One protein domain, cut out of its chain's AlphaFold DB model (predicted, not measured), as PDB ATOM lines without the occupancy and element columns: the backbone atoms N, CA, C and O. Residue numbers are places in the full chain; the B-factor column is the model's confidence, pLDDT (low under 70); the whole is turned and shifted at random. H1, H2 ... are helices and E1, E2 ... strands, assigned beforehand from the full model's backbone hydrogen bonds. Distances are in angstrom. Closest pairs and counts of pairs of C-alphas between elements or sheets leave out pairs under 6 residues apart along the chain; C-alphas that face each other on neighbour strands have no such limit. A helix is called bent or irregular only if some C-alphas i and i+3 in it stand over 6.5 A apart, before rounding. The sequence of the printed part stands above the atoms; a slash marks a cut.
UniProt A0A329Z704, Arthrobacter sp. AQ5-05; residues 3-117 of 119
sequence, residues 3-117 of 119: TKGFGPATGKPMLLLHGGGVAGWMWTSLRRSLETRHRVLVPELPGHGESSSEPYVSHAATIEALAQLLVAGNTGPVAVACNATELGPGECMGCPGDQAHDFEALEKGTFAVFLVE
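This is residues 3 to 117 of the 119 residues of a protein of Arthrobacter sp. AQ5-05 (UniProt A0A329Z704). A strongly twisted sheet of five strands has H1 packed along one face, while H2 only grazes the sheet with its residues 66 to 70. Two long loops, residues 44 to 58 and 83 to 111, reach away from the sheet. The printed part has 115 residues, under half of them in named elements, in the chain order E1, E2, H1, E3, H2, E4, E5; the mixed sheet runs E1, E3, E2, E4, E5, and the class is mixed, helices and strands. It is compact, with a radius of gyration of the C-alphas of 13.8 A and spans of 40 by 34 by 28 A.

E1, residues 3 to 6, begins at C-alpha 3 (-38.038, -28.764, 1.554) and is 10.1 A long. E2, residues 12 to 17, measures 16.5 A. H1, residues 24 to 34, 14.5 A, is irregular: C-alphas 26 and 29 are 7.5 A apart. E3, residues 38 to 43, measures 15.5 A, and H2, residues 59 to 72, 19.9 A. E4, residues 78 to 82, and E5, residues 112 to 116, measure 12.5 A each; E5 ends at C-alpha 116 (-21.727, -23.426, -0.023).

Edge strand E1 is antiparallel to E3 (N 6 and O 40, 2.8 A). E3 and E2 are parallel (N 41 and O 14, 2.7 A), as are E2 and E4 (N 15 and O 79, 2.8 A). E4 and edge strand E5 form an antiparallel hairpin (N 80 and O 114, 2.7 A). H1 is over E3 and E2 at a height of 8.7 A over the sheet, along the strands, at 2 degrees to E3 on the local plane; these are two layers, a helix on one face of a sheet. The closest C-alphas of H1 and E3 are those of Gly 24 and Val 42, 5.9 A. E2, H1, E3 make a strand-helix-strand unit, parallel neighbour strands joined through a helix; E3, H2, E4 make a split one, with E2 between its strands; both crossovers are right-handed. H1 and H2 are apart. In H2 every O i to N i+4 pair is within hydrogen-bond range; in H1 3 of 7 are, beside 6 of 8 O i to N i+3 pairs.

The C-alphas of Thr 10 and Pro 89, the two farthest apart, are 40.1 A apart. The printed part has no cut; the links E3 to H2 and E4 to E5 are long. Mean pLDDT of the printed part is 70.5, and residues 75 to 76, 78 and 82 to 117 are under 70.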
ATOM      1  N   THR A   3     -38.771 -29.240   2.736       93.06
ATOM      2  CA  THR A   3     -38.038 -28.764   1.554       93.06
ATOM      3  C   THR A   3     -38.658 -29.283   0.276       93.06
ATOM      4  O   THR A   3     -38.904 -30.479   0.126       93.06
ATOM      5  N   LYS A   4     -38.876 -28.372  -0.672       94.44
ATOM      6  CA  LYS A   4     -39.413 -28.682  -1.996       94.44
ATOM      7  C   LYS A   4     -38.280 -28.760  -3.011       94.44
ATOM      8  O   LYS A   4     -37.459 -27.849  -3.095       94.44
ATOM      9  N   GLY A   5     -38.242 -29.847  -3.776       94.00
ATOM     10  CA  GLY A   5     -37.275 -30.063  -4.852       94.00
ATOM     11  C   GLY A   5     -37.910 -29.899  -6.231       94.00
ATOM     12  O   GLY A   5     -39.040 -30.334  -6.445       94.00
ATOM     13  N   PHE A   6     -37.175 -29.300  -7.166       95.25
ATOM     14  CA  PHE A   6     -37.617 -29.058  -8.537       95.25
ATOM     15  C   PHE A   6     -36.486 -29.263  -9.550       95.25
ATOM     16  O   PHE A   6     -35.305 -29.174  -9.212       95.25
ATOM     17  N   GLY A   7     -36.865 -29.493 -10.807       94.62
ATOM     18  CA  GLY A   7     -35.924 -29.731 -11.898       94.62
ATOM     19  C   GLY A   7     -35.310 -31.139 -11.886       94.62
ATOM     20  O   GLY A   7     -35.736 -32.008 -11.119       94.62
ATOM     21  N   PRO A   8     -34.329 -31.404 -12.766       92.88
ATOM     22  CA  PRO A   8     -33.714 -32.721 -12.888       92.88
ATOM     23  C   PRO A   8     -32.878 -33.062 -11.651       92.88
ATOM     24  O   PRO A   8     -32.042 -32.272 -11.221       92.88
ATOM     25  N   ALA A   9     -33.027 -34.280 -11.120       88.44
ATOM     26  CA  ALA A   9     -32.275 -34.743  -9.946       88.44
ATOM     27  C   ALA A   9     -30.745 -34.752 -10.151       88.44
ATOM     28  O   ALA A   9     -29.993 -34.654  -9.184       88.44
ATOM     29  N   THR A  10     -30.292 -34.843 -11.404       88.31
ATOM     30  CA  THR A  10     -28.879 -34.798 -11.806       88.31
ATOM     31  C   THR A  10     -28.368 -33.384 -12.104       88.31
ATOM     32  O   THR A  10     -27.191 -33.215 -12.415       88.31
ATOM     33  N   GLY A  11     -29.232 -32.365 -12.042       86.81
ATOM     34  CA  GLY A  11     -28.849 -30.973 -12.260       86.81
ATOM     35  C   GLY A  11     -27.952 -30.439 -11.143       86.81
ATOM     36  O   GLY A  11     -27.995 -30.916 -10.008       86.81
ATOM     37  N   LYS A  12     -27.165 -29.397 -11.445       85.75
ATOM     38  CA  LYS A  12     -26.340 -28.724 -10.429       85.75
ATOM     39  C   LYS A  12     -27.256 -28.168  -9.323       85.75
ATOM     40  O   LYS A  12     -28.195 -27.441  -9.671       85.75
ATOM     41  N   PRO A  13     -27.028 -28.508  -8.040       86.56
ATOM     42  CA  PRO A  13     -27.936 -28.135  -6.966       86.56
ATOM     43  C   PRO A  13     -27.891 -26.633  -6.674       86.56
ATOM     44  O   PRO A  13     -26.822 -26.018  -6.637       86.56
ATOM     45  N   MET A  14     -29.071 -26.054  -6.460       86.50
ATOM     46  CA  MET A  14     -29.259 -24.668  -6.047       86.50
ATOM     47  C   MET A  14     -30.256 -24.589  -4.894       86.50
ATOM     48  O   MET A  14     -31.362 -25.101  -5.023       86.50
ATOM     49  N   LEU A  15     -29.896 -23.933  -3.797       87.12
ATOM     50  CA  LEU A  15     -30.750 -23.707  -2.633       87.12
ATOM     51  C   LEU A  15     -31.287 -22.272  -2.657       87.12
ATOM     52  O   LEU A  15     -30.504 -21.339  -2.806       87.12
ATOM     53  N   LEU A  16     -32.596 -22.074  -2.510       88.56
ATOM     54  CA  LEU A  16     -33.212 -20.742  -2.473       88.56
ATOM     55  C   LEU A  16     -33.751 -20.446  -1.065       88.56
ATOM     56  O   LEU A  16     -34.769 -21.007  -0.664       88.56
ATOM     57  N   LEU A  17     -33.075 -19.575  -0.313       85.81
ATOM     58  CA  LEU A  17     -33.396 -19.232   1.076       85.81
ATOM     59  C   LEU A  17     -34.164 -17.913   1.163       85.81
ATOM     60  O   LEU A  17     -33.659 -16.851   0.808       85.81
ATOM     61  N   HIS A  18     -35.395 -17.960   1.657       82.12
ATOM     62  CA  HIS A  18     -36.171 -16.746   1.901       82.12
ATOM     63  C   HIS A  18     -35.744 -16.058   3.218       82.12
ATOM     64  O   HIS A  18     -35.199 -16.702   4.112       82.12
ATOM     65  N   GLY A  19     -36.009 -14.754   3.336       73.00
ATOM     66  CA  GLY A  19     -35.845 -13.989   4.581       73.00
ATOM     67  C   GLY A  19     -37.103 -14.017   5.460       73.00
ATOM     68  O   GLY A  19     -38.081 -14.697   5.137       73.00
ATOM     69  N   GLY A  20     -37.107 -13.259   6.557       73.12
ATOM     70  CA  GLY A  20     -38.279 -13.134   7.435       73.12
ATOM     71  C   GLY A  20     -39.471 -12.439   6.762       73.12
ATOM     72  O   GLY A  20     -39.293 -11.555   5.923       73.12
ATOM     73  N   GLY A  21     -40.697 -12.836   7.130       73.19
ATOM     74  CA  GLY A  21     -41.949 -12.229   6.636       73.19
ATOM     75  C   GLY A  21     -42.408 -12.708   5.251       73.19
ATOM     76  O   GLY A  21     -43.455 -12.289   4.760       73.19
ATOM     77  N   VAL A  22     -41.653 -13.613   4.633       81.44
ATOM     78  CA  VAL A  22     -41.962 -14.288   3.364       81.44
ATOM     79  C   VAL A  22     -41.762 -15.798   3.528       81.44
ATOM     80  O   VAL A  22     -41.405 -16.263   4.604       81.44
ATOM     81  N   ALA A  23     -42.018 -16.586   2.485       86.12
ATOM     82  CA  ALA A  23     -41.781 -18.030   2.503       86.12
ATOM     83  C   ALA A  23     -41.316 -18.512   1.119       86.12
ATOM     84  O   ALA A  23     -41.118 -17.694   0.210       86.12
ATOM     85  N   GLY A  24     -41.187 -19.824   0.914       84.50
ATOM     86  CA  GLY A  24     -40.699 -20.405  -0.342       84.50
ATOM     87  C   GLY A  24     -41.464 -19.955  -1.595       84.50
ATOM     88  O   GLY A  24     -40.894 -19.903  -2.688       84.50
ATOM     89  N   TRP A  25     -42.729 -19.533  -1.452       86.69
ATOM     90  CA  TRP A  25     -43.545 -18.994  -2.548       86.69
ATOM     91  C   TRP A  25     -42.905 -17.791  -3.257       86.69
ATOM     92  O   TRP A  25     -43.147 -17.626  -4.458       86.69
ATOM     93  N   MET A  26     -42.059 -16.994  -2.583       83.62
ATOM     94  CA  MET A  26     -41.413 -15.818  -3.189       83.62
ATOM     95  C   MET A  26     -40.537 -16.200  -4.388       83.62
ATOM     96  O   MET A  26     -40.396 -15.448  -5.350       83.62
ATOM     97  N   TRP A  27     -39.999 -17.420  -4.365       86.88
ATOM     98  CA  TRP A  27     -39.104 -17.930  -5.390       86.88
ATOM     99  C   TRP A  27     -39.833 -18.494  -6.603       86.88
ATOM    100  O   TRP A  27     -39.183 -18.901  -7.554       86.88
ATOM    101  N   THR A  28     -41.167 -18.513  -6.627       88.25
ATOM    102  CA  THR A  28     -41.947 -19.177  -7.688       88.25
ATOM    103  C   THR A  28     -41.587 -18.707  -9.098       88.25
ATOM    104  O   THR A  28     -41.565 -19.520 -10.026       88.25
ATOM    105  N   SER A  29     -41.320 -17.414  -9.284       83.50
ATOM    106  CA  SER A  29     -40.939 -16.866 -10.591       83.50
ATOM    107  C   SER A  29     -39.500 -17.229 -10.969       83.50
ATOM    108  O   SER A  29     -39.279 -17.728 -12.068       83.50
ATOM    109  N   LEU A  30     -38.539 -17.054 -10.053       81.88
ATOM    110  CA  LEU A  30     -37.125 -17.381 -10.289       81.88
ATOM    111  C   LEU A  30     -36.899 -18.893 -10.444       81.88
ATOM    112  O   LEU A  30     -36.233 -19.343 -11.369       81.88
ATOM    113  N   ARG A  31     -37.512 -19.703  -9.582       89.69
ATOM    114  CA  ARG A  31     -37.482 -21.168  -9.652       89.69
ATOM    115  C   ARG A  31     -37.868 -21.671 -11.039       89.69
ATOM    116  O   ARG A  31     -37.169 -22.523 -11.572       89.69
ATOM    117  N   ARG A  32     -38.945 -21.136 -11.630       88.69
ATOM    118  CA  ARG A  32     -39.441 -21.569 -12.947       88.69
ATOM    119  C   ARG A  32     -38.420 -21.375 -14.073       88.69
ATOM    120  O   ARG A  32     -38.421 -22.164 -15.012       88.69
ATOM    121  N   SER A  33     -37.545 -20.369 -14.000       85.31
ATOM    122  CA  SER A  33     -36.470 -20.214 -14.988       85.31
ATOM    123  C   SER A  33     -35.283 -21.143 -14.702       85.31
ATOM    124  O   SER A  33     -34.711 -21.713 -15.634       85.31
ATOM    125  N   LEU A  34     -34.947 -21.352 -13.425       85.69
ATOM    126  CA  LEU A  34     -33.794 -22.152 -12.997       85.69
ATOM    127  C   LEU A  34     -34.014 -23.669 -13.098       85.69
ATOM    128  O   LEU A  34     -33.097 -24.399 -13.474       85.69
ATOM    129  N   GLU A  35     -35.219 -24.158 -12.804       90.69
ATOM    130  CA  GLU A  35     -35.520 -25.597 -12.712       90.69
ATOM    131  C   GLU A  35     -35.398 -26.349 -14.043       90.69
ATOM    132  O   GLU A  35     -35.343 -27.575 -14.071       90.69
ATOM    133  N   THR A  36     -35.292 -25.621 -15.156       89.44
ATOM    134  CA  THR A  36     -35.014 -26.198 -16.477       89.44
ATOM    135  C   THR A  36     -33.585 -26.738 -16.608       89.44
ATOM    136  O   THR A  36     -33.338 -27.599 -17.451       89.44
ATOM    137  N   ARG A  37     -32.637 -26.245 -15.795       86.31
ATOM    138  CA  ARG A  37     -31.200 -26.588 -15.875       86.31
ATOM    139  C   ARG A  37     -30.583 -27.005 -14.539       86.31
ATOM    140  O   ARG A  37     -29.520 -27.624 -14.526       86.31
ATOM    141  N   HIS A  38     -31.229 -26.669 -13.429       87.56
ATOM    142  CA  HIS A  38     -30.715 -26.868 -12.079       87.56
ATOM    143  C   HIS A  38     -31.639 -27.756 -11.252       87.56
ATOM    144  O   HIS A  38     -32.854 -27.758 -11.449       87.56
ATOM    145  N   ARG A  39     -31.057 -28.457 -10.275       92.81
ATOM    146  CA  ARG A  39     -31.817 -29.092  -9.197       92.81
ATOM    147  C   ARG A  39     -32.092 -28.026  -8.142       92.81
ATOM    148  O   ARG A  39     -31.214 -27.713  -7.342       92.81
ATOM    149  N   VAL A  40     -33.280 -27.439  -8.159       92.31
ATOM    150  CA  VAL A  40     -33.630 -26.332  -7.261       92.31
ATOM    151  C   VAL A  40     -34.251 -26.885  -5.980       92.31
ATOM    152  O   VAL A  40     -35.205 -27.655  -6.031       92.31
ATOM    153  N   LEU A  41     -33.716 -26.483  -4.835       93.06
ATOM    154  CA  LEU A  41     -34.173 -26.823  -3.495       93.06
ATOM    155  C   LEU A  41     -34.699 -25.552  -2.827       93.06
ATOM    156  O   LEU A  41     -33.998 -24.545  -2.753       93.06
ATOM    157  N   VAL A  42     -35.935 -25.594  -2.342       93.50
ATOM    158  CA  VAL A  42     -36.588 -24.472  -1.662       93.50
ATOM    159  C   VAL A  42     -37.054 -24.949  -0.286       93.50
ATOM    160  O   VAL A  42     -38.107 -25.590  -0.198       93.50
ATOM    161  N   PRO A  43     -36.259 -24.731   0.775       91.94
ATOM    162  CA  PRO A  43     -36.677 -25.012   2.139       91.94
ATOM    163  C   PRO A  43     -37.680 -23.960   2.622       91.94
ATOM    164  O   PRO A  43     -37.526 -22.767   2.358       91.94
ATOM    165  N   GLU A  44     -38.689 -24.410   3.360       91.12
ATOM    166  CA  GLU A  44     -39.528 -23.553   4.194       91.12
ATOM    167  C   GLU A  44     -38.866 -23.483   5.575       91.12
ATOM    168  O   GLU A  44     -38.767 -24.496   6.274       91.12
ATOM    169  N   LEU A  45     -38.340 -22.311   5.949       88.69
ATOM    170  CA  LEU A  45     -37.659 -22.146   7.236       88.69
ATOM    171  C   LEU A  45     -38.652 -22.320   8.404       88.69
ATOM    172  O   LEU A  45     -39.838 -22.022   8.241       88.69
ATOM    173  N   PRO A  46     -38.201 -22.764   9.595       88.56
ATOM    174  CA  PRO A  46     -39.063 -22.862  10.771       88.56
ATOM    175  C   PRO A  46     -39.859 -21.570  11.012       88.56
ATOM    176  O   PRO A  46     -39.331 -20.463  10.875       88.56
ATOM    177  N   GLY A  47     -41.144 -21.710  11.323       87.50
ATOM    178  CA  GLY A  47     -42.077 -20.599  11.510       87.50
ATOM    179  C   GLY A  47     -42.653 -20.017  10.213       87.50
ATOM    180  O   GLY A  47     -43.469 -19.102  10.284       87.50
ATOM    181  N   HIS A  48     -42.291 -20.549   9.041       86.69
ATOM    182  CA  HIS A  48     -42.717 -20.024   7.742       86.69
ATOM    183  C   HIS A  48     -43.317 -21.107   6.841       86.69
ATOM    184  O   HIS A  48     -42.961 -22.283   6.919       86.69
ATOM    185  N   GLY A  49     -44.229 -20.691   5.956       88.31
ATOM    186  CA  GLY A  49     -44.811 -21.557   4.932       88.31
ATOM    187  C   GLY A  49     -45.419 -22.834   5.514       88.31
ATOM    188  O   GLY A  49     -46.213 -22.785   6.447       88.31
ATOM    189  N   GLU A  50     -45.035 -23.983   4.962       92.31
ATOM    190  CA  GLU A  50     -45.497 -25.292   5.448       92.31
ATOM    191  C   GLU A  50     -44.798 -25.735   6.744       92.31
ATOM    192  O   GLU A  50     -45.322 -26.582   7.462       92.31
ATOM    193  N   SER A  51     -43.662 -25.124   7.090       92.06
ATOM    194  CA  SER A  51     -42.972 -25.312   8.373       92.06
ATOM    195  C   SER A  51     -43.418 -24.290   9.432       92.06
ATOM    196  O   SER A  51     -42.708 -24.058  10.408       92.06
ATOM    197  N   SER A  52     -44.610 -23.691   9.293       91.06
ATOM    198  CA  SER A  52     -45.121 -22.672  10.224       91.06
ATOM    199  C   SER A  52     -45.373 -23.181  11.643       91.06
ATOM    200  O   SER A  52     -45.397 -22.392  12.581       91.06
ATOM    201  N   SER A  53     -45.596 -24.485  11.809       92.94
ATOM    202  CA  SER A  53     -45.763 -25.122  13.120       92.94
ATOM    203  C   SER A  53     -44.435 -25.446  13.808       92.94
ATOM    204  O   SER A  53     -44.428 -25.746  15.001       92.94
ATOM    205  N   GLU A  54     -43.315 -25.394  13.084       93.19
ATOM    206  CA  GLU A  54     -41.991 -25.633  13.647       93.19
ATOM    207  C   GLU A  54     -41.467 -24.349  14.306       93.19
ATOM    208  O   GLU A  54     -41.436 -23.303  13.656       93.19
ATOM    209  N   PRO A  55     -41.030 -24.384  15.576       89.00
ATOM    210  CA  PRO A  55     -40.502 -23.198  16.230       89.00
ATOM    211  C   PRO A  55     -39.142 -22.808  15.642       89.00
ATOM    212  O   PRO A  55     -38.245 -23.639  15.487       89.00
ATOM    213  N   TYR A  56     -38.960 -21.515  15.378       84.50
ATOM    214  CA  TYR A  56     -37.633 -20.960  15.142       84.50
ATOM    215  C   TYR A  56     -36.838 -20.939  16.455       84.50
ATOM    216  O   TYR A  56     -37.305 -20.400  17.458       84.50
ATOM    217  N   VAL A  57     -35.637 -21.524  16.439       86.50
ATOM    218  CA  VAL A  57     -34.741 -21.594  17.607       86.50
ATOM    219  C   VAL A  57     -33.623 -20.560  17.495       86.50
ATOM    220  O   VAL A  57     -33.475 -19.705  18.364       86.50
ATOM    221  N   SER A  58     -32.816 -20.641  16.433       78.19
ATOM    222  CA  SER A  58     -31.723 -19.706  16.151       78.19
ATOM    223  C   SER A  58     -31.240 -19.830  14.703       78.19
ATOM    224  O   SER A  58     -31.503 -20.831  14.024       78.19
ATOM    225  N   HIS A  59     -30.471 -18.841  14.239       75.00
ATOM    226  CA  HIS A  59     -29.788 -18.894  12.945       75.00
ATOM    227  C   HIS A  59     -28.826 -20.083  12.866       75.00
ATOM    228  O   HIS A  59     -28.852 -20.812  11.880       75.00
ATOM    229  N   ALA A  60     -28.037 -20.331  13.918       75.44
ATOM    230  CA  ALA A  60     -27.079 -21.437  13.957       75.44
ATOM    231  C   ALA A  60     -27.768 -22.803  13.803       75.44
ATOM    232  O   ALA A  60     -27.368 -23.593  12.952       75.44
ATOM    233  N   ALA A  61     -28.853 -23.043  14.547       76.81
ATOM    234  CA  ALA A  61     -29.627 -24.280  14.435       76.81
ATOM    235  C   ALA A  61     -30.271 -24.432  13.044       76.81
ATOM    236  O   ALA A  61     -30.345 -25.529  12.497       76.81
ATOM    237  N   THR A  62     -30.705 -23.320  12.444       80.50
ATOM    238  CA  THR A  62     -31.274 -23.312  11.089       80.50
ATOM    239  C   THR A  62     -30.215 -23.651  10.038       80.50
ATOM    240  O   THR A  62     -30.470 -24.468   9.158       80.50
ATOM    241  N   ILE A  63     -29.016 -23.070  10.143       80.44
ATOM    242  CA  ILE A  63     -27.883 -23.360   9.254       80.44
ATOM    243  C   ILE A  63     -27.451 -24.822   9.393       80.44
ATOM    244  O   ILE A  63     -27.242 -25.489   8.383       80.44
ATOM    245  N   GLU A  64     -27.366 -25.341  10.618       78.56
ATOM    246  CA  GLU A  64     -27.027 -26.743  10.863       78.56
ATOM    247  C   GLU A  64     -28.055 -27.692  10.229       78.56
ATOM    248  O   GLU A  64     -27.678 -28.629   9.525       78.56
ATOM    249  N   ALA A  65     -29.353 -27.412  10.386       84.62
ATOM    250  CA  ALA A  65     -30.412 -28.196   9.755       84.62
ATOM    251  C   ALA A  65     -30.332 -28.164   8.216       84.62
ATOM    252  O   ALA A  65     -30.526 -29.190   7.562       84.62
ATOM    253  N   LEU A  66     -30.009 -27.006   7.628       85.12
ATOM    254  CA  LEU A  66     -29.792 -26.879   6.184       85.12
ATOM    255  C   LEU A  66     -28.569 -27.682   5.726       85.12
ATOM    256  O   LEU A  66     -28.651 -28.393   4.726       85.12
ATOM    257  N   ALA A  67     -27.456 -27.622   6.457       81.69
ATOM    258  CA  ALA A  67     -26.256 -28.394   6.140       81.69
ATOM    259  C   ALA A  67     -26.526 -29.906   6.197       81.69
ATOM    260  O   ALA A  67     -26.190 -30.628   5.258       81.69
ATOM    261  N   GLN A  68     -27.210 -30.380   7.244       83.06
ATOM    262  CA  GLN A  68     -27.610 -31.784   7.376       83.06
ATOM    263  C   GLN A  68     -28.508 -32.234   6.219       83.06
ATOM    264  O   GLN A  68     -28.338 -33.339   5.703       83.06
ATOM    265  N   LEU A  69     -29.428 -31.376   5.767       85.38
ATOM    266  CA  LEU A  69     -30.273 -31.656   4.609       85.38
ATOM    267  C   LEU A  69     -29.454 -31.848   3.327       85.38
ATOM    268  O   LEU A  69     -29.729 -32.772   2.558       85.38
ATOM    269  N   LEU A  70     -28.455 -30.995   3.089       83.75
ATOM    270  CA  LEU A  70     -27.590 -31.090   1.912       83.75
ATOM    271  C   LEU A  70     -26.723 -32.358   1.951       83.75
ATOM    272  O   LEU A  70     -26.668 -33.108   0.973       83.75
ATOM    273  N   VAL A  71     -26.127 -32.662   3.106       80.12
ATOM    274  CA  VAL A  71     -25.334 -33.885   3.306       80.12
ATOM    275  C   VAL A  71     -26.194 -35.134   3.090       80.12
ATOM    276  O   VAL A  71     -25.828 -36.008   2.307       80.12
ATOM    277  N   ALA A  72     -27.380 -35.205   3.704       80.69
ATOM    278  CA  ALA A  72     -28.296 -36.338   3.547       80.69
ATOM    279  C   ALA A  72     -28.812 -36.494   2.105       80.69
ATOM    280  O   ALA A  72     -29.064 -37.605   1.642       80.69
ATOM    281  N   GLY A  73     -28.947 -35.384   1.374       79.56
ATOM    282  CA  GLY A  73     -29.308 -35.368  -0.042       79.56
ATOM    283  C   GLY A  73     -28.174 -35.754  -0.993       79.56
ATOM    284  O   GLY A  73     -28.388 -35.703  -2.212       79.56
ATOM    285  N   ASN A  74     -26.996 -36.091  -0.449       74.81
ATOM    286  CA  ASN A  74     -25.753 -36.393  -1.155       74.81
ATOM    287  C   ASN A  74     -25.432 -35.340  -2.231       74.81
ATOM    288  O   ASN A  74     -24.988 -35.661  -3.339       74.81
ATOM    289  N   THR A  75     -25.749 -34.074  -1.939       68.50
ATOM    290  CA  THR A  75     -25.507 -32.966  -2.862       68.50
ATOM    291  C   THR A  75     -24.036 -32.592  -2.823       68.50
ATOM    292  O   THR A  75     -23.514 -32.285  -1.755       68.50
ATOM    293  N   GLY A  76     -23.383 -32.570  -3.989       69.56
ATOM    294  CA  GLY A  76     -22.104 -31.873  -4.155       69.56
ATOM    295  C   GLY A  76     -22.254 -30.353  -3.954       69.56
ATOM    296  O   GLY A  76     -23.310 -29.906  -3.508       69.56
ATOM    297  N   PRO A  77     -21.254 -29.534  -4.327       71.50
ATOM    298  CA  PRO A  77     -21.273 -28.084  -4.109       71.50
ATOM    299  C   PRO A  77     -22.593 -27.411  -4.515       71.50
ATOM    300  O   PRO A  77     -23.059 -27.583  -5.647       71.50
ATOM    301  N   VAL A  78     -23.179 -26.630  -3.600       69.75
ATOM    302  CA  VAL A  78     -24.515 -26.032  -3.743       69.75
ATOM    303  C   VAL A  78     -24.402 -24.517  -3.847       69.75
ATOM    304  O   VAL A  78     -23.815 -23.860  -2.992       69.75
ATOM    305  N   ALA A  79     -25.007 -23.933  -4.881       74.44
ATOM    306  CA  ALA A  79     -25.194 -22.484  -4.926       74.44
ATOM    307  C   ALA A  79     -26.430 -22.101  -4.105       74.44
ATOM    308  O   ALA A  79     -27.513 -22.620  -4.345       74.44
ATOM    309  N   VAL A  80     -26.286 -21.193  -3.155       70.94
ATOM    310  CA  VAL A  80     -27.341 -20.695  -2.273       70.94
ATOM    311  C   VAL A  80     -27.711 -19.283  -2.697       70.94
ATOM    312  O   VAL A  80     -26.911 -18.376  -2.535       70.94
ATOM    313  N   ALA A  81     -28.916 -19.063  -3.208       72.38
ATOM    314  CA  ALA A  81     -29.456 -17.719  -3.384       72.38
ATOM    315  C   ALA A  81     -30.340 -17.376  -2.185       72.38
ATOM    316  O   ALA A  81     -31.255 -18.132  -1.864       72.38
ATOM    317  N   CYS A  82     -30.089 -16.255  -1.521       67.06
ATOM    318  CA  CYS A  82     -30.868 -15.800  -0.383       67.06
ATOM    319  C   CYS A  82     -31.431 -14.392  -0.591       67.06
ATOM    320  O   CYS A  82     -30.846 -13.542  -1.267       67.06
ATOM    321  N   ASN A  83     -32.603 -14.150  -0.005       62.66
ATOM    322  CA  ASN A  83     -33.155 -12.808   0.098       62.66
ATOM    323  C   ASN A  83     -32.683 -12.176   1.406       62.66
ATOM    324  O   ASN A  83     -33.112 -12.599   2.479       62.66
ATOM    325  N   ALA A  84     -31.817 -11.170   1.319       52.12
ATOM    326  CA  ALA A  84     -31.487 -10.342   2.465       52.12
ATOM    327  C   ALA A  84     -32.606  -9.306   2.643       52.12
ATOM    328  O   ALA A  84     -32.601  -8.254   2.007       52.12
ATOM    329  N   THR A  85     -33.588  -9.596   3.496       45.00
ATOM    330  CA  THR A  85     -34.313  -8.495   4.142       45.00
ATOM    331  C   THR A  85     -33.333  -7.855   5.130       45.00
ATOM    332  O   THR A  85     -32.595  -8.601   5.768       45.00
ATOM    333  N   GLU A  86     -33.273  -6.516   5.177       40.88
ATOM    334  CA  GLU A  86     -32.306  -5.707   5.947       40.88
ATOM    335  C   GLU A  86     -31.762  -6.427   7.191       40.88
ATOM    336  O   GLU A  86     -32.503  -6.672   8.141       40.88
ATOM    337  N   LEU A  87     -30.465  -6.756   7.173       40.03
ATOM    338  CA  LEU A  87     -29.737  -7.125   8.384       40.03
ATOM    339  C   LEU A  87     -29.874  -5.953   9.361       40.03
ATOM    340  O   LEU A  87     -29.544  -4.813   9.015       40.03
ATOM    341  N   GLY A  88     -30.370  -6.216  10.567       37.09
ATOM    342  CA  GLY A  88     -30.327  -5.240  11.642       37.09
ATOM    343  C   GLY A  88     -28.874  -4.855  11.960       37.09
ATOM    344  O   GLY A  88     -27.940  -5.600  11.637       37.09
ATOM    345  N   PRO A  89     -28.627  -3.701  12.606       30.27
ATOM    346  CA  PRO A  89     -27.280  -3.328  13.020       30.27
ATOM    347  C   PRO A  89     -26.652  -4.435  13.887       30.27
ATOM    348  O   PRO A  89     -27.128  -4.702  14.988       30.27
ATOM    349  N   GLY A  90     -25.587  -5.076  13.390       35.09
ATOM    350  CA  GLY A  90     -24.865  -6.146  14.094       35.09
ATOM    351  C   GLY A  90     -25.190  -7.578  13.654       35.09
ATOM    352  O   GLY A  90     -24.592  -8.508  14.191       35.09
ATOM    353  N   GLU A  91     -26.083  -7.781  12.683       38.75
ATOM    354  CA  GLU A  91     -26.355  -9.114  12.138       38.75
ATOM    355  C   GLU A  91     -25.389  -9.452  10.996       38.75
ATOM    356  O   GLU A  91     -25.351  -8.790   9.961       38.75
ATOM    357  N   CYS A  92     -24.601 -10.509  11.179       40.16
ATOM    358  CA  CYS A  92     -23.794 -11.126  10.136       40.16
ATOM    359  C   CYS A  92     -24.231 -12.584   9.966       40.16
ATOM    360  O   CYS A  92     -24.340 -13.333  10.939       40.16
ATOM    361  N   MET A  93     -24.471 -13.016   8.724       42.28
ATOM    362  CA  MET A  93     -24.529 -14.449   8.434       42.28
ATOM    363  C   MET A  93     -23.095 -14.970   8.363       42.28
ATOM    364  O   MET A  93     -22.433 -14.873   7.335       42.28
ATOM    365  N   GLY A  94     -22.602 -15.495   9.484       38.44
ATOM    366  CA  GLY A  94     -21.399 -16.317   9.500       38.44
ATOM    367  C   GLY A  94     -21.728 -17.721   8.997       38.44
ATOM    368  O   GLY A  94     -22.502 -18.437   9.632       38.44
ATOM    369  N   CYS A  95     -21.147 -18.124   7.868       36.03
ATOM    370  CA  CYS A  95     -21.154 -19.521   7.438       36.03
ATOM    371  C   CYS A  95     -20.126 -20.316   8.269       36.03
ATOM    372  O   CYS A  95     -18.988 -19.863   8.404       36.03
ATOM    373  N   PRO A  96     -20.462 -21.505   8.801       31.84
ATOM    374  CA  PRO A  96     -19.458 -22.416   9.328       31.84
ATOM    375  C   PRO A  96     -18.690 -23.041   8.153       31.84
ATOM    376  O   PRO A  96     -19.202 -23.921   7.465       31.84
ATOM    377  N   GLY A  97     -17.475 -22.552   7.902       34.97
ATOM    378  CA  GLY A  97     -16.575 -23.035   6.851       34.97
ATOM    379  C   GLY A  97     -15.649 -21.921   6.360       34.97
ATOM    380  O   GLY A  97     -16.111 -20.830   6.057       34.97
ATOM    381  N   ASP A  98     -14.347 -22.196   6.307       31.14
ATOM    382  CA  ASP A  98     -13.220 -21.241   6.266       31.14
ATOM    383  C   ASP A  98     -13.079 -20.307   5.039       31.14
ATOM    384  O   ASP A  98     -11.979 -19.831   4.769       31.14
ATOM    385  N   GLN A  99     -14.138 -19.977   4.295       33.16
ATOM    386  CA  GLN A  99     -14.079 -18.896   3.301       33.16
ATOM    387  C   GLN A  99     -15.370 -18.077   3.271       33.16
ATOM    388  O   GLN A  99     -16.379 -18.469   2.687       33.16
ATOM    389  N   ALA A 100     -15.311 -16.888   3.876       33.53
ATOM    390  CA  ALA A 100     -16.225 -15.807   3.546       33.53
ATOM    391  C   ALA A 100     -15.873 -15.324   2.133       33.53
ATOM    392  O   ALA A 100     -14.776 -14.823   1.897       33.53
ATOM    393  N   HIS A 101     -16.784 -15.508   1.183       36.59
ATOM    394  CA  HIS A 101     -16.703 -14.800  -0.085       36.59
ATOM    395  C   HIS A 101     -17.374 -13.439   0.111       36.59
ATOM    396  O   HIS A 101     -18.554 -13.383   0.460       36.59
ATOM    397  N   ASP A 102     -16.601 -12.366  -0.059       26.47
ATOM    398  CA  ASP A 102     -17.102 -10.993  -0.071       26.47
ATOM    399  C   ASP A 102     -18.214 -10.859  -1.118       26.47
ATOM    400  O   ASP A 102     -18.038 -11.255  -2.273       26.47
ATOM    401  N   PHE A 103     -19.351 -10.282  -0.728       35.78
ATOM    402  CA  PHE A 103     -20.386  -9.880  -1.674       35.78
ATOM    403  C   PHE A 103     -20.690  -8.398  -1.536       35.78
ATOM    404  O   PHE A 103     -21.015  -7.891  -0.462       35.78
ATOM    405  N   GLU A 104     -20.611  -7.726  -2.676       28.91
ATOM    406  CA  GLU A 104     -21.082  -6.370  -2.880       28.91
ATOM    407  C   GLU A 104     -22.604  -6.417  -3.088       28.91
ATOM    408  O   GLU A 104     -23.111  -7.092  -3.988       28.91
ATOM    409  N   ALA A 105     -23.353  -5.739  -2.217       31.22
ATOM    410  CA  ALA A 105     -24.785  -5.553  -2.395       31.22
ATOM    411  C   ALA A 105     -25.008  -4.664  -3.627       31.22
ATOM    412  O   ALA A 105     -24.749  -3.465  -3.569       31.22
ATOM    413  N   LEU A 106     -25.471  -5.245  -4.739       31.55
ATOM    414  CA  LEU A 106     -25.561  -4.510  -6.006       31.55
ATOM    415  C   LEU A 106     -26.652  -3.428  -6.030       31.55
ATOM    416  O   LEU A 106     -26.589  -2.594  -6.916       31.55
ATOM    417  N   GLU A 107     -27.608  -3.417  -5.089       26.62
ATOM    418  CA  GLU A 107     -28.592  -2.341  -4.843       26.62
ATOM    419  C   GLU A 107     -29.633  -2.765  -3.779       26.62
ATOM    420  O   GLU A 107     -29.726  -3.940  -3.400       26.62
ATOM    421  N   LYS A 108     -30.457  -1.822  -3.300       31.25
ATOM    422  CA  LYS A 108     -31.559  -2.072  -2.349       31.25
ATOM    423  C   LYS A 108     -32.556  -3.087  -2.947       31.25
ATOM    424  O   LYS A 108     -33.185  -2.798  -3.959       31.25
ATOM    425  N   GLY A 109     -32.718  -4.256  -2.318       36.00
ATOM    426  CA  GLY A 109     -33.579  -5.344  -2.819       36.00
ATOM    427  C   GLY A 109     -32.868  -6.416  -3.659       36.00
ATOM    428  O   GLY A 109     -33.535  -7.209  -4.321       36.00
ATOM    429  N   THR A 110     -31.532  -6.452  -3.646       36.09
ATOM    430  CA  THR A 110     -30.737  -7.451  -4.381       36.09
ATOM    431  C   THR A 110     -30.584  -8.750  -3.588       36.09
ATOM    432  O   THR A 110     -30.233  -8.745  -2.409       36.09
ATOM    433  N   PHE A 111     -30.808  -9.875  -4.266       42.91
ATOM    434  CA  PHE A 111     -30.555 -11.223  -3.761       42.91
ATOM    435  C   PHE A 111     -29.048 -11.488  -3.644       42.91
ATOM    436  O   PHE A 111     -28.310 -11.262  -4.601       42.91
ATOM    437  N   ALA A 112     -28.589 -12.010  -2.508       44.38
ATOM    438  CA  ALA A 112     -27.206 -12.459  -2.365       44.38
ATOM    439  C   ALA A 112     -27.107 -13.932  -2.786       44.38
ATOM    440  O   ALA A 112     -27.992 -14.727  -2.478       44.38
ATOM    441  N   VAL A 113     -26.057 -14.313  -3.517       44.97
ATOM    442  CA  VAL A 113     -25.835 -15.707  -3.931       44.97
ATOM    443  C   VAL A 113     -24.514 -16.191  -3.354       44.97
ATOM    444  O   VAL A 113     -23.467 -15.842  -3.873       44.97
ATOM    445  N   PHE A 114     -24.547 -17.018  -2.315       50.06
ATOM    446  CA  PHE A 114     -23.363 -17.634  -1.721       50.06
ATOM    447  C   PHE A 114     -23.143 -19.032  -2.303       50.06
ATOM    448  O   PHE A 114     -24.092 -19.780  -2.500       50.06
ATOM    449  N   LEU A 115     -21.902 -19.434  -2.559       44.47
ATOM    450  CA  LEU A 115     -21.582 -20.835  -2.842       44.47
ATOM    451  C   LEU A 115     -21.261 -21.525  -1.517       44.47
ATOM    452  O   LEU A 115     -20.344 -21.109  -0.818       44.47
ATOM    453  N   VAL A 116     -22.020 -22.564  -1.171       50.31
ATOM    454  CA  VAL A 116     -21.727 -23.426  -0.023       50.31
ATOM    455  C   VAL A 116     -21.205 -24.752  -0.561       50.31
ATOM    456  O   VAL A 116     -21.929 -25.520  -1.200       50.31
ATOM    457  N   GLU A 117     -19.929 -25.027  -0.312       45.66
ATOM    458  CA  GLU A 117     -19.365 -26.356  -0.531       45.66
ATOM    459  C   GLU A 117     -19.710 -27.239   0.670       45.66
ATOM    460  O   GLU A 117     -19.169 -27.065   1.761       45.66
TER     461      GLU A 117